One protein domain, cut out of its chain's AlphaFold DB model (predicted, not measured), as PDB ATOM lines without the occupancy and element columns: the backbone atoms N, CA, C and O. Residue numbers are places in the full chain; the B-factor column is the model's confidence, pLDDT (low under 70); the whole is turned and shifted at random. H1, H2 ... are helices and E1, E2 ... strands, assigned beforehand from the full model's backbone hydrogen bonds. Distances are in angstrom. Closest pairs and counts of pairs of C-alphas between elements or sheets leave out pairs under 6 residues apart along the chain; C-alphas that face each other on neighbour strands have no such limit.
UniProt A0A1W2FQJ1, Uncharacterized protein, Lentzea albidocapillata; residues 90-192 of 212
ATOM      1  N   ASP A  90     -72.841 -44.674  -0.993       88.69
ATOM      2  CA  ASP A  90     -72.075 -44.917   0.224       88.69
ATOM      3  C   ASP A  90     -70.749 -45.637  -0.084       88.69
ATOM      4  O   ASP A  90     -69.745 -45.431   0.602       88.69
ATOM      5  N   ALA A  91     -70.689 -46.437  -1.156       89.00
ATOM      6  CA  ALA A  91     -69.456 -47.096  -1.576       89.00
ATOM      7  C   ALA A  91     -68.418 -46.096  -2.107       89.00
ATOM      8  O   ALA A  91     -67.224 -46.256  -1.836       89.00
ATOM      9  N   PHE A  92     -68.839 -45.052  -2.831       88.56
ATOM     10  CA  PHE A  92     -67.920 -44.004  -3.285       88.56
ATOM     11  C   PHE A  92     -67.414 -43.151  -2.124       88.56
ATOM     12  O   PHE A  92     -66.208 -42.903  -2.045       88.56
ATOM     13  N   ASP A  93     -68.294 -42.771  -1.201       90.88
ATOM     14  CA  ASP A  93     -67.912 -42.020  -0.003       90.88
ATOM     15  C   ASP A  93     -66.940 -42.825   0.872       90.88
ATOM     16  O   ASP A  93     -65.928 -42.299   1.342       90.88
ATOM     17  N   GLN A  94     -67.163 -44.136   1.008       94.25
ATOM     18  CA  GLN A  94     -66.243 -45.022   1.718       94.25
ATOM     19  C   GLN A  94     -64.877 -45.124   1.024       94.25
ATOM     20  O   GLN A  94     -63.840 -45.131   1.695       94.25
ATOM     21  N   LEU A  95     -64.840 -45.202  -0.311       94.75
ATOM     22  CA  LEU A  95     -63.584 -45.196  -1.068       94.75
ATOM     23  C   LEU A  95     -62.832 -43.871  -0.899       94.75
ATOM     24  O   LEU A  95     -61.612 -43.889  -0.720       94.75
ATOM     25  N   LEU A  96     -63.539 -42.739  -0.898       94.38
ATOM     26  CA  LEU A  96     -62.941 -41.430  -0.655       94.38
ATOM     27  C   LEU A  96     -62.360 -41.335   0.763       94.38
ATOM     28  O   LEU A  96     -61.191 -40.986   0.921       94.38
ATOM     29  N   ALA A  97     -63.118 -41.754   1.780       96.19
ATOM     30  CA  ALA A  97     -62.648 -41.798   3.166       96.19
ATOM     31  C   ALA A  97     -61.406 -42.697   3.339       96.19
ATOM     32  O   ALA A  97     -60.478 -42.376   4.091       96.19
ATOM     33  N   ASN A  98     -61.341 -43.813   2.603       96.75
ATOM     34  CA  ASN A  98     -60.171 -44.693   2.593       96.75
ATOM     35  C   ASN A  98     -58.939 -43.999   1.990       96.75
ATOM     36  O   ASN A  98     -57.835 -44.144   2.521       96.75
ATOM     37  N   ILE A  99     -59.111 -43.227   0.909       96.38
ATOM     38  CA  ILE A  99     -58.032 -42.432   0.304       96.38
ATOM     39  C   ILE A  99     -57.530 -41.379   1.294       96.38
ATOM     40  O   ILE A  99     -56.321 -41.275   1.504       96.38
ATOM     41  N   GLU A 100     -58.427 -40.639   1.945       96.69
ATOM     42  CA  GLU A 100     -58.063 -39.624   2.943       96.69
ATOM     43  C   GLU A 100     -57.283 -40.228   4.116       96.69
ATOM     44  O   GLU A 100     -56.237 -39.706   4.518       96.69
ATOM     45  N   THR A 101     -57.742 -41.375   4.621       97.69
ATOM     46  CA  THR A 101     -57.066 -42.117   5.690       97.69
ATOM     47  C   THR A 101     -55.663 -42.555   5.262       97.69
ATOM     48  O   THR A 101     -54.697 -42.365   6.005       97.69
ATOM     49  N   ALA A 102     -55.516 -43.095   4.048       97.19
ATOM     50  CA  ALA A 102     -54.227 -43.542   3.523       97.19
ATOM     51  C   ALA A 102     -53.247 -42.378   3.302       97.19
ATOM     52  O   ALA A 102     -52.075 -42.476   3.673       97.19
ATOM     53  N   VAL A 103     -53.720 -41.258   2.746       97.38
ATOM     54  CA  VAL A 103     -52.911 -40.044   2.555       97.38
ATOM     55  C   VAL A 103     -52.474 -39.472   3.901       97.38
ATOM     56  O   VAL A 103     -51.307 -39.111   4.055       97.38
ATOM     57  N   THR A 104     -53.364 -39.455   4.894       97.88
ATOM     58  CA  THR A 104     -53.052 -39.008   6.259       97.88
ATOM     59  C   THR A 104     -51.977 -39.880   6.901       97.88
ATOM     60  O   THR A 104     -50.984 -39.362   7.410       97.88
ATOM     61  N   ALA A 105     -52.119 -41.207   6.824       97.75
ATOM     62  CA  ALA A 105     -51.131 -42.144   7.353       97.75
ATOM     63  C   ALA A 105     -49.758 -41.979   6.676       97.75
ATOM     64  O   ALA A 105     -48.723 -41.968   7.344       97.75
ATOM     65  N   PHE A 106     -49.740 -41.792   5.354       97.69
ATOM     66  CA  PHE A 106     -48.510 -41.538   4.605       97.69
ATOM     67  C   PHE A 106     -47.850 -40.206   4.996       97.69
ATOM     68  O   PHE A 106     -46.636 -40.152   5.210       97.69
ATOM     69  N   ALA A 107     -48.640 -39.136   5.127       97.25
ATOM     70  CA  ALA A 107     -48.156 -37.831   5.561       97.25
ATOM     71  C   ALA A 107     -47.572 -37.892   6.981       97.25
ATOM     72  O   ALA A 107     -46.490 -37.349   7.214       97.25
ATOM     73  N   GLN A 108     -48.226 -38.614   7.895       98.06
ATOM     74  CA  GLN A 108     -47.726 -38.835   9.251       98.06
ATOM     75  C   GLN A 108     -46.383 -39.575   9.241       98.06
ATOM     76  O   GLN A 108     -45.431 -39.110   9.860       98.06
ATOM     77  N   ALA A 109     -46.251 -40.653   8.464       97.88
ATOM     78  CA  ALA A 109     -44.986 -41.381   8.344       97.88
ATOM     79  C   ALA A 109     -43.846 -40.499   7.794       97.88
ATOM     80  O   ALA A 109     -42.697 -40.593   8.237       97.88
ATOM     81  N   CYS A 110     -44.152 -39.603   6.849       97.62
ATOM     82  CA  CYS A 110     -43.192 -38.614   6.360       97.62
ATOM     83  C   CYS A 110     -42.805 -37.608   7.457       97.62
ATOM     84  O   CYS A 110     -41.622 -37.286   7.594       97.62
ATOM     85  N   ALA A 111     -43.774 -37.134   8.244       97.56
ATOM     86  CA  ALA A 111     -43.549 -36.209   9.351       97.56
ATOM     87  C   ALA A 111     -42.673 -36.832  10.450       97.56
ATOM     88  O   ALA A 111     -41.675 -36.223  10.838       97.56
ATOM     89  N   ASP A 112     -42.973 -38.062  10.871       97.62
ATOM     90  CA  ASP A 112     -42.209 -38.801  11.883       97.62
ATOM     91  C   ASP A 112     -40.755 -38.992  11.440       97.62
ATOM     92  O   ASP A 112     -39.810 -38.657  12.158       97.62
ATOM     93  N   ARG A 113     -40.552 -39.419  10.189       97.00
ATOM     94  CA  ARG A 113     -39.211 -39.556   9.614       97.00
ATOM     95  C   ARG A 113     -38.472 -38.215   9.541       97.00
ATOM     96  O   ARG A 113     -37.264 -38.156   9.769       97.00
ATOM     97  N   ASN A 114     -39.164 -37.130   9.200       96.81
ATOM     98  CA  ASN A 114     -38.572 -35.792   9.155       96.81
ATOM     99  C   ASN A 114     -38.179 -35.291  10.552       96.81
ATOM    100  O   ASN A 114     -37.146 -34.623  10.680       96.81
ATOM    101  N   ALA A 115     -38.962 -35.629  11.579       97.19
ATOM    102  CA  ALA A 115     -38.644 -35.359  12.977       97.19
ATOM    103  C   ALA A 115     -37.401 -36.144  13.422       97.19
ATOM    104  O   ALA A 115     -36.500 -35.565  14.029       97.19
ATOM    105  N   ASP A 116     -37.281 -37.415  13.033       97.31
ATOM    106  CA  ASP A 116     -36.085 -38.221  13.296       97.31
ATOM    107  C   ASP A 116     -34.825 -37.620  12.656       97.31
ATOM    108  O   ASP A 116     -33.803 -37.474  13.326       97.31
ATOM    109  N   VAL A 117     -34.891 -37.209  11.384       96.62
ATOM    110  CA  VAL A 117     -33.771 -36.538  10.691       96.62
ATOM    111  C   VAL A 117     -33.344 -35.268  11.428       96.62
ATOM    112  O   VAL A 117     -32.149 -35.015  11.594       96.62
ATOM    113  N   GLN A 118     -34.313 -34.476  11.893       97.00
ATOM    114  CA  GLN A 118     -34.048 -33.267  12.666       97.00
ATOM    115  C   GLN A 118     -33.387 -33.592  14.014       97.00
ATOM    116  O   GLN A 118     -32.358 -32.999  14.344       97.00
ATOM    117  N   ARG A 119     -33.906 -34.585  14.744       97.69
ATOM    118  CA  ARG A 119     -33.329 -35.060  16.007       97.69
ATOM    119  C   ARG A 119     -31.886 -35.534  15.824       97.69
ATOM    120  O   ARG A 119     -31.020 -35.166  16.614       97.69
ATOM    121  N   TYR A 120     -31.597 -36.311  14.778       97.75
ATOM    122  CA  TYR A 120     -30.229 -36.764  14.496       97.75
ATOM    123  C   TYR A 120     -29.287 -35.601  14.207       97.75
ATOM    124  O   TYR A 120     -28.157 -35.593  14.692       97.75
ATOM    125  N   ARG A 121     -29.745 -34.587  13.467       97.19
ATOM    126  CA  ARG A 121     -28.958 -33.376  13.213       97.19
ATOM    127  C   ARG A 121     -28.614 -32.645  14.511       97.19
ATOM    128  O   ARG A 121     -27.474 -32.217  14.686       97.19
ATOM    129  N   GLU A 122     -29.578 -32.500  15.413       97.06
ATOM    130  CA  GLU A 122     -29.372 -31.857  16.716       97.06
ATOM    131  C   GLU A 122     -28.363 -32.630  17.567       97.06
ATOM    132  O   GLU A 122     -27.416 -32.035  18.079       97.06
ATOM    133  N   GLN A 123     -28.492 -33.957  17.633       98.00
ATOM    134  CA  GLN A 123     -27.535 -34.825  18.323       98.00
ATOM    135  C   GLN A 123     -26.124 -34.715  17.728       98.00
ATOM    136  O   GLN A 123     -25.158 -34.535  18.466       98.00
ATOM    137  N   MET A 124     -25.986 -34.752  16.399       97.88
ATOM    138  CA  MET A 124     -24.698 -34.564  15.717       97.88
ATOM    139  C   MET A 124     -24.078 -33.198  16.030       97.88
ATOM    140  O   MET A 124     -22.876 -33.104  16.272       97.88
ATOM    141  N   THR A 125     -24.900 -32.148  16.076       96.81
ATOM    142  CA  THR A 125     -24.454 -30.793  16.426       96.81
ATOM    143  C   THR A 125     -23.944 -30.737  17.868       96.81
ATOM    144  O   THR A 125     -22.870 -30.192  18.114       96.81
ATOM    145  N   GLN A 126     -24.667 -31.343  18.816       97.50
ATOM    146  CA  GLN A 126     -24.262 -31.422  20.227       97.50
ATOM    147  C   GLN A 126     -22.957 -32.207  20.424       97.50
ATOM    148  O   GLN A 126     -22.171 -31.878  21.306       97.50
ATOM    149  N   LEU A 127     -22.708 -33.214  19.583       97.81
ATOM    150  CA  LEU A 127     -21.485 -34.023  19.592       97.81
ATOM    151  C   LEU A 127     -20.306 -33.378  18.841       97.81
ATOM    152  O   LEU A 127     -19.245 -33.989  18.741       97.81
ATOM    153  N   GLY A 128     -20.467 -32.167  18.298       97.25
ATOM    154  CA  GLY A 128     -19.398 -31.458  17.590       97.25
ATOM    155  C   GLY A 128     -19.088 -32.002  16.192       97.25
ATOM    156  O   GLY A 128     -18.007 -31.745  15.665       97.25
ATOM    157  N   VAL A 129     -20.012 -32.742  15.571       97.56
ATOM    158  CA  VAL A 129     -19.866 -33.183  14.176       97.56
ATOM    159  C   VAL A 129     -19.980 -31.957  13.256       97.56
ATOM    160  O   VAL A 129     -21.000 -31.257  13.306       97.56
ATOM    161  N   PRO A 130     -18.976 -31.669  12.405       95.25
ATOM    162  CA  PRO A 130     -19.004 -30.503  11.534       95.25
ATOM    163  C   PRO A 130     -20.060 -30.652  10.437       95.25
ATOM    164  O   PRO A 130     -20.360 -31.753   9.965       95.25
ATOM    165  N   SER A 131     -20.600 -29.517   9.990       96.94
ATOM    166  CA  SER A 131     -21.413 -29.515   8.780       96.94
ATOM    167  C   SER A 131     -20.525 -29.751   7.560       96.94
ATOM    168  O   SER A 131     -19.453 -29.158   7.442       96.94
ATOM    169  N   THR A 132     -20.974 -30.604   6.649       95.06
ATOM    170  CA  THR A 132     -20.292 -30.898   5.388       95.06
ATOM    171  C   THR A 132     -21.326 -31.138   4.293       95.06
ATOM    172  O   THR A 132     -22.442 -31.570   4.572       95.06
ATOM    173  N   GLU A 133     -20.964 -30.819   3.052       93.44
ATOM    174  CA  GLU A 133     -21.733 -31.166   1.843       93.44
ATOM    175  C   GLU A 133     -21.080 -32.342   1.087       93.44
ATOM    176  O   GLU A 133     -21.541 -32.746   0.023       93.44
ATOM    177  N   GLN A 134     -19.974 -32.870   1.619       92.56
ATOM    178  CA  GLN A 134     -19.194 -33.974   1.058       92.56
ATOM    179  C   GLN A 134     -19.272 -35.207   1.963       92.56
ATOM    180  O   GLN A 134     -19.783 -35.139   3.083       92.56
ATOM    181  N   THR A 135     -18.716 -36.330   1.496       92.06
ATOM    182  CA  THR A 135     -18.612 -37.569   2.275       92.06
ATOM    183  C   THR A 135     -18.024 -37.293   3.662       92.06
ATOM    184  O   THR A 135     -16.934 -36.720   3.753       92.06
ATOM    185  N   PRO A 136     -18.701 -37.693   4.753       93.56
ATOM    186  CA  PRO A 136     -18.223 -37.364   6.084       93.56
ATOM    187  C   PRO A 136     -16.907 -38.069   6.437       93.56
ATOM    188  O   PRO A 136     -16.701 -39.254   6.141       93.56
ATOM    189  N   ALA A 137     -16.018 -37.336   7.111       92.88
ATOM    190  CA  ALA A 137     -14.697 -37.825   7.488       92.88
ATOM    191  C   ALA A 137     -14.771 -38.996   8.484       92.88
ATOM    192  O   ALA A 137     -15.652 -39.063   9.348       92.88
ATOM    193  N   LYS A 138     -13.794 -39.911   8.401       96.38
ATOM    194  CA  LYS A 138     -13.674 -41.067   9.310       96.38
ATOM    195  C   LYS A 138     -13.537 -40.648  10.779       96.38
ATOM    196  O   LYS A 138     -14.005 -41.356  11.663       96.38
ATOM    197  N   GLU A 139     -12.942 -39.483  11.017       96.19
ATOM    198  CA  GLU A 139     -12.739 -38.863  12.335       96.19
ATOM    199  C   GLU A 139     -14.057 -38.603  13.081       96.19
ATOM    200  O   GLU A 139     -14.088 -38.625  14.307       96.19
ATOM    201  N   HIS A 140     -15.163 -38.444  12.348       96.50
ATOM    202  CA  HIS A 140     -16.509 -38.258  12.898       96.50
ATOM    203  C   HIS A 140     -17.374 -39.513  12.749       96.50
ATOM    204  O   HIS A 140     -18.586 -39.416  12.583       96.50
ATOM    205  N   ALA A 141     -16.754 -40.698  12.738       96.88
ATOM    206  CA  ALA A 141     -17.427 -41.979  12.507       96.88
ATOM    207  C   ALA A 141     -18.270 -42.000  11.214       96.88
ATOM    208  O   ALA A 141     -19.300 -42.668  11.141       96.88
ATOM    209  N   HIS A 142     -17.836 -41.255  10.192       97.00
ATOM    210  CA  HIS A 142     -18.579 -41.050   8.950       97.00
ATOM    211  C   HIS A 142     -19.981 -40.441   9.133       97.00
ATOM    212  O   HIS A 142     -20.856 -40.635   8.286       97.00
ATOM    213  N   LEU A 143     -20.194 -39.678  10.204       97.69
ATOM    214  CA  LEU A 143     -21.390 -38.872  10.417       97.69
ATOM    215  C   LEU A 143     -21.161 -37.450   9.915       97.69
ATOM    216  O   LEU A 143     -20.099 -36.867  10.126       97.69
ATOM    217  N   GLY A 144     -22.174 -36.879   9.272       97.06
ATOM    218  CA  GLY A 144     -22.155 -35.491   8.819       97.06
ATOM    219  C   GLY A 144     -23.563 -34.941   8.650       97.06
ATOM    220  O   GLY A 144     -24.536 -35.692   8.605       97.06
ATOM    221  N   TRP A 145     -23.691 -33.624   8.537       97.69
ATOM    222  CA  TRP A 145     -24.975 -32.980   8.265       97.69
ATOM    223  C   TRP A 145     -24.809 -31.751   7.373       97.69
ATOM    224  O   TRP A 145     -23.813 -31.031   7.448       97.69
ATOM    225  N   SER A 146     -25.807 -31.489   6.534       96.00
ATOM    226  CA  SER A 146     -25.799 -30.356   5.609       96.00
ATOM    227  C   SER A 146     -26.534 -29.160   6.211       96.00
ATOM    228  O   SER A 146     -27.697 -29.261   6.625       96.00
ATOM    229  N   LYS A 147     -25.870 -27.999   6.244       92.50
ATOM    230  CA  LYS A 147     -26.488 -26.744   6.684       92.50
ATOM    231  C   LYS A 147     -27.513 -26.241   5.671       92.50
ATOM    232  O   LYS A 147     -28.544 -25.723   6.095       92.50
ATOM    233  N   ASN A 148     -27.246 -26.426   4.377       90.69
ATOM    234  CA  ASN A 148     -28.058 -25.867   3.296       90.69
ATOM    235  C   ASN A 148     -29.241 -26.763   2.926       90.69
ATOM    236  O   ASN A 148     -30.340 -26.274   2.694       90.69
ATOM    237  N   GLN A 149     -29.030 -28.078   2.892       86.31
ATOM    238  CA  GLN A 149     -30.033 -29.038   2.426       86.31
ATOM    239  C   GLN A 149     -30.798 -29.713   3.572       86.31
ATOM    240  O   GLN A 149     -31.759 -30.439   3.331       86.31
ATOM    241  N   GLY A 150     -30.372 -29.510   4.826       87.06
ATOM    242  CA  GLY A 150     -31.087 -29.992   6.011       87.06
ATOM    243  C   GLY A 150     -31.170 -31.517   6.142       87.06
ATOM    244  O   GLY A 150     -32.073 -32.012   6.815       87.06
ATOM    245  N   HIS A 151     -30.255 -32.250   5.504       93.44
ATOM    246  CA  HIS A 151     -30.155 -33.705   5.577       93.44
ATOM    247  C   HIS A 151     -29.003 -34.144   6.494       93.44
ATOM    248  O   HIS A 151     -28.060 -33.384   6.730       93.44
ATOM    249  N   VAL A 152     -29.066 -35.385   6.978       97.50
ATOM    250  CA  VAL A 152     -27.976 -36.032   7.731       97.50
ATOM    251  C   VAL A 152     -27.341 -37.142   6.896       97.50
ATOM    252  O   VAL A 152     -27.985 -37.708   6.015       97.50
ATOM    253  N   MET A 153     -26.073 -37.444   7.144       97.38
ATOM    254  CA  MET A 153     -25.281 -38.424   6.404       97.38
ATOM    255  C   MET A 153     -24.690 -39.472   7.340       97.38
ATOM    256  O   MET A 153     -24.252 -39.150   8.445       97.38
ATOM    257  N   VAL A 154     -24.657 -40.717   6.862       96.81
ATOM    258  CA  VAL A 154     -24.011 -41.860   7.518       96.81
ATOM    259  C   VAL A 154     -23.255 -42.654   6.453       96.81
ATOM    260  O   VAL A 154     -23.863 -43.321   5.609       96.81
ATOM    261  N   GLY A 155     -21.925 -42.565   6.457       94.94
ATOM    262  CA  GLY A 155     -21.106 -43.116   5.377       94.94
ATOM    263  C   GLY A 155     -21.461 -42.467   4.040       94.94
ATOM    264  O   GLY A 155     -21.455 -41.247   3.911       94.94
ATOM    265  N   ASN A 156     -21.824 -43.295   3.060       94.50
ATOM    266  CA  ASN A 156     -22.236 -42.847   1.725       94.50
ATOM    267  C   ASN A 156     -23.758 -42.657   1.591       94.50
ATOM    268  O   ASN A 156     -24.259 -42.457   0.486       94.50
ATOM    269  N   ARG A 157     -24.521 -42.778   2.685       95.81
ATOM    270  CA  ARG A 157     -25.982 -42.642   2.673       95.81
ATOM    271  C   ARG A 157     -26.392 -41.269   3.186       95.81
ATOM    272  O   ARG A 157     -25.847 -40.784   4.173       95.81
ATOM    273  N   SER A 158     -27.397 -40.682   2.542       95.50
ATOM    274  CA  SER A 158     -28.007 -39.411   2.936       95.50
ATOM    275  C   SER A 158     -29.464 -39.639   3.335       95.50
ATOM    276  O   SER A 158     -30.243 -40.234   2.590       95.50
ATOM    277  N   LEU A 159     -29.839 -39.162   4.519       96.81
ATOM    278  CA  LEU A 159     -31.208 -39.136   5.013       96.81
ATOM    279  C   LEU A 159     -31.743 -37.709   4.875       96.81
ATOM    280  O   LEU A 159     -31.498 -36.839   5.713       96.81
ATOM    281  N   ARG A 160     -32.462 -37.470   3.777       96.12
ATOM    282  CA  ARG A 160     -33.106 -36.186   3.458       96.12
ATOM    283  C   ARG A 160     -34.513 -36.126   4.015       96.12
ATOM    284  O   ARG A 160     -35.143 -37.174   4.119       96.12
ATOM    285  N   LYS A 161     -35.035 -34.936   4.308       95.31
ATOM    286  CA  LYS A 161     -36.470 -34.774   4.579       95.31
ATOM    287  C   LYS A 161     -37.289 -35.160   3.341       95.31
ATOM    288  O   LYS A 161     -36.812 -35.008   2.220       95.31
ATOM    289  N   ILE A 162     -38.481 -35.704   3.557       96.12
ATOM    290  CA  ILE A 162     -39.433 -36.049   2.498       96.12
ATOM    291  C   ILE A 162     -40.549 -35.013   2.496       96.12
ATOM    292  O   ILE A 162     -41.117 -34.721   3.549       96.12
ATOM    293  N   ASP A 163     -40.863 -34.497   1.312       94.56
ATOM    294  CA  ASP A 163     -42.075 -33.728   1.073       94.56
ATOM    295  C   ASP A 163     -43.173 -34.671   0.562       94.56
ATOM    296  O   ASP A 163     -43.065 -35.249  -0.522       94.56
ATOM    297  N   ALA A 164     -44.208 -34.872   1.377       94.19
ATOM    298  CA  ALA A 164     -45.297 -35.788   1.062       94.19
ATOM    299  C   ALA A 164     -46.176 -35.268  -0.088       94.19
ATOM    300  O   ALA A 164     -46.693 -36.073  -0.863       94.19
ATOM    301  N   GLY A 165     -46.319 -33.944  -0.233       94.31
ATOM    302  CA  GLY A 165     -47.245 -33.327  -1.186       94.31
ATOM    303  C   GLY A 165     -46.958 -33.716  -2.641       94.31
ATOM    304  O   GLY A 165     -47.819 -34.322  -3.287       94.31
ATOM    305  N   PRO A 166     -45.745 -33.454  -3.164       94.62
ATOM    306  CA  PRO A 166     -45.364 -33.828  -4.524       94.62
ATOM    307  C   PRO A 166     -45.445 -35.336  -4.796       94.62
ATOM    308  O   PRO A 166     -45.802 -35.738  -5.904       94.62
ATOM    309  N   LEU A 167     -45.153 -36.181  -3.800       94.75
ATOM    310  CA  LEU A 167     -45.218 -37.640  -3.943       94.75
ATOM    311  C   LEU A 167     -46.659 -38.139  -4.082       94.75
ATOM    312  O   LEU A 167     -46.946 -38.936  -4.978       94.75
ATOM    313  N   VAL A 168     -47.573 -37.640  -3.244       95.00
ATOM    314  CA  VAL A 168     -49.007 -37.952  -3.343       95.00
ATOM    315  C   VAL A 168     -49.566 -37.442  -4.673       95.00
ATOM    316  O   VAL A 168     -50.226 -38.196  -5.385       95.00
ATOM    317  N   ALA A 169     -49.235 -36.209  -5.068       91.25
ATOM    318  CA  ALA A 169     -49.671 -35.640  -6.343       91.25
ATOM    319  C   ALA A 169     -49.191 -36.469  -7.550       91.25
ATOM    320  O   ALA A 169     -49.969 -36.753  -8.464       91.25
ATOM    321  N   ALA A 170     -47.928 -36.910  -7.548       90.88
ATOM    322  CA  ALA A 170     -47.387 -37.777  -8.591       90.88
ATOM    323  C   ALA A 170     -48.097 -39.142  -8.639       90.88
ATOM    324  O   ALA A 170     -48.388 -39.644  -9.729       90.88
ATOM    325  N   ALA A 171     -48.419 -39.727  -7.480       93.88
ATOM    326  CA  ALA A 171     -49.149 -40.989  -7.395       93.88
ATOM    327  C   ALA A 171     -50.570 -40.869  -7.967       93.88
ATOM    328  O   ALA A 171     -50.948 -41.684  -8.811       93.88
ATOM    329  N   VAL A 172     -51.314 -39.826  -7.583       92.25
ATOM    330  CA  VAL A 172     -52.663 -39.545  -8.102       92.25
ATOM    331  C   VAL A 172     -52.629 -39.324  -9.613       92.25
ATOM    332  O   VAL A 172     -53.418 -39.926 -10.337       92.25
ATOM    333  N   LYS A 173     -51.675 -38.531 -10.122       89.94
ATOM    334  CA  LYS A 173     -51.517 -38.292 -11.566       89.94
ATOM    335  C   LYS A 173     -51.265 -39.586 -12.346       89.94
ATOM    336  O   LYS A 173     -51.838 -39.782 -13.419       89.94
ATOM    337  N   ARG A 174     -50.405 -40.466 -11.822       92.56
ATOM    338  CA  ARG A 174     -50.100 -41.765 -12.438       92.56
ATOM    339  C   ARG A 174     -51.343 -42.654 -12.498       92.56
ATOM    340  O   ARG A 174     -51.647 -43.154 -13.574       92.56
ATOM    341  N   ILE A 175     -52.065 -42.788 -11.383       93.12
ATOM    342  CA  ILE A 175     -53.308 -43.575 -11.314       93.12
ATOM    343  C   ILE A 175     -54.352 -42.992 -12.274       93.12
ATOM    344  O   ILE A 175     -54.914 -43.717 -13.083       93.12
ATOM    345  N   GLY A 176     -54.553 -41.672 -12.275       90.88
ATOM    346  CA  GLY A 176     -55.490 -41.026 -13.197       90.88
ATOM    347  C   GLY A 176     -55.185 -41.328 -14.668       90.88
ATOM    348  O   GLY A 176     -56.093 -41.636 -15.433       90.88
ATOM    349  N   THR A 177     -53.903 -41.331 -15.044       89.62
ATOM    350  CA  THR A 177     -53.469 -41.679 -16.409       89.62
ATOM    351  C   THR A 177     -53.791 -43.135 -16.760       89.62
ATOM    352  O   THR A 177     -54.244 -43.406 -17.869       89.62
ATOM    353  N   GLU A 178     -53.590 -44.065 -15.823       94.06
ATOM    354  CA  GLU A 178     -53.877 -45.495 -16.000       94.06
ATOM    355  C   GLU A 178     -55.368 -45.766 -16.244       94.06
ATOM    356  O   GLU A 178     -55.718 -46.580 -17.095       94.06
ATOM    357  N   PHE A 179     -56.246 -45.021 -15.570       93.44
ATOM    358  CA  PHE A 179     -57.700 -45.137 -15.725       93.44
ATOM    359  C   PHE A 179     -58.285 -44.237 -16.826       93.44
ATOM    360  O   PHE A 179     -59.505 -44.123 -16.942       93.44
ATOM    361  N   GLY A 180     -57.449 -43.572 -17.632       91.75
ATOM    362  CA  GLY A 180     -57.915 -42.663 -18.684       91.75
ATOM    363  C   GLY A 180     -58.678 -41.443 -18.154       91.75
ATOM    364  O   GLY A 180     -59.376 -40.770 -18.913       91.75
ATOM    365  N   LEU A 181     -58.544 -41.139 -16.860       88.38
ATOM    366  CA  LEU A 181     -59.108 -39.945 -16.254       88.38
ATOM    367  C   LEU A 181     -58.287 -38.760 -16.757       88.38
ATOM    368  O   LEU A 181     -57.139 -38.556 -16.356       88.38
ATOM    369  N   GLN A 182     -58.868 -37.974 -17.666       75.50
ATOM    370  CA  GLN A 182     -58.287 -36.685 -17.999       75.50
ATOM    371  C   GLN A 182     -58.258 -35.866 -16.712       75.50
ATOM    372  O   GLN A 182     -59.306 -35.540 -16.153       75.50
ATOM    373  N   ALA A 183     -57.056 -35.527 -16.240       62.56
ATOM    374  CA  ALA A 183     -56.903 -34.413 -15.323       62.56
ATOM    375  C   ALA A 183     -57.483 -33.211 -16.068       62.56
ATOM    376  O   ALA A 183     -56.857 -32.724 -17.013       62.56
ATOM    377  N   GLY A 184     -58.726 -32.836 -15.745       57.69
ATOM    378  CA  GLY A 184     -59.401 -31.720 -16.391       57.69
ATOM    379  C   GLY A 184     -58.414 -30.563 -16.444       57.69
ATOM    380  O   GLY A 184     -57.771 -30.281 -15.436       57.69
ATOM    381  N   GLY A 185     -58.230 -29.966 -17.624       48.66
ATOM    382  CA  GLY A 185     -57.153 -29.017 -17.946       48.66
ATOM    383  C   GLY A 185     -57.091 -27.738 -17.096       48.66
ATOM    384  O   GLY A 185     -56.389 -26.799 -17.460       48.66
ATOM    385  N   GLY A 186     -57.792 -27.686 -15.962       54.44
ATOM    386  CA  GLY A 186     -57.455 -26.833 -14.840       54.44
ATOM    387  C   GLY A 186     -56.065 -27.198 -14.335       54.44
ATOM    388  O   GLY A 186     -55.883 -28.121 -13.547       54.44
ATOM    389  N   SER A 187     -55.075 -26.468 -14.836       49.88
ATOM    390  CA  SER A 187     -53.719 -26.424 -14.310       49.88
ATOM    391  C   SER A 187     -53.735 -26.439 -12.776       49.88
ATOM    392  O   SER A 187     -53.955 -25.416 -12.130       49.88
ATOM    393  N   PHE A 188     -53.424 -27.594 -12.179       54.38
ATOM    394  CA  PHE A 188     -53.061 -27.686 -10.758       54.38
ATOM    395  C   PHE A 188     -51.865 -26.766 -10.428       54.38
ATOM    396  O   PHE A 188     -51.642 -26.420  -9.272       54.38
ATOM    397  N   GLY A 189     -51.116 -26.324 -11.447       50.19
ATOM    398  CA  GLY A 189     -50.006 -25.379 -11.338       50.19
ATOM    399  C   GLY A 189     -50.408 -23.922 -11.099       50.19
ATOM    400  O   GLY A 189     -49.531 -23.103 -10.851       50.19
ATOM    401  N   SER A 190     -51.698 -23.569 -11.135       52.34
ATOM    402  CA  SER A 190     -52.141 -22.191 -10.865       52.34
ATOM    403  C   SER A 190     -52.404 -21.897  -9.382       52.34
ATOM    404  O   SER A 190     -52.624 -20.739  -9.043       52.34
ATOM    405  N   PHE A 191     -52.348 -22.901  -8.495       50.97
ATOM    406  CA  PHE A 191     -52.598 -22.714  -7.055       50.97
ATOM    407  C   PHE A 191     -51.334 -22.647  -6.177       50.97
ATOM    408  O   PHE A 191     -51.453 -22.370  -4.988       50.97
ATOM    409  N   MET A 192     -50.131 -22.859  -6.729       51.88
ATOM    410  CA  MET A 192     -48.857 -22.774  -5.988       51.88
ATOM    411  C   MET A 192     -47.684 -22.341  -6.901       51.88
ATOM    412  O   MET A 192     -46.829 -23.169  -7.221       51.88
TER     413      MET A 192
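This is residues 90 to 192 of the 212 residues of an uncharacterized protein of Lentzea albidocapillata (UniProt A0A1W2FQJ1). One long helix, H1, makes the length of a rod; the chain folds back along it through a small three-stranded sheet under its last part, then H2, which splays away from it, and a loose tail. The 103 printed residues run H1 E1 E2 E3 H2, mostly helix, the sheet E1 - E2 - E3 antiparallel. The whole is only just extended, close to loose: radius of gyration of the C-alphas 19.4 A, spans 59 by 27 by 23 A.

H1, residues 90 to 126, measures 53.6 A from C-alpha 90 at (-72.075, -44.917, 0.224). E1 is residues 143 to 145, E2 152 to 154, E3 157 to 159. H2, residues 164 to 178, measures 21.4 A and ends at C-alpha 178, (-53.877, -45.495, -16.000).

H1 is on the sheet, two layers, helix over one face, at a height of 9.1 A; C-alphas 121 and 152 are 6.2 A apart. E1 E2 E3 form a meander, successive antiparallel neighbours: N 153 and O 144 are 2.8 A apart, N 159 and O 152 2.8 A. H1, with residues 103 to 110 alone, touches H2; the closest C-alphas, Ala 107 and Ala 164, are 5.7 A apart. They run opposite ways at a steep tilt of 36 degrees, only just beyond shallow. In H1 and H2 every O i to N i+4 pair is within hydrogen-bond range.

C-alphas 90 and 139 are farthest apart, 60.9 A. The printed part has no cut; the link H1 to E1 is long. Residues 183 to 192 have pLDDT under 70.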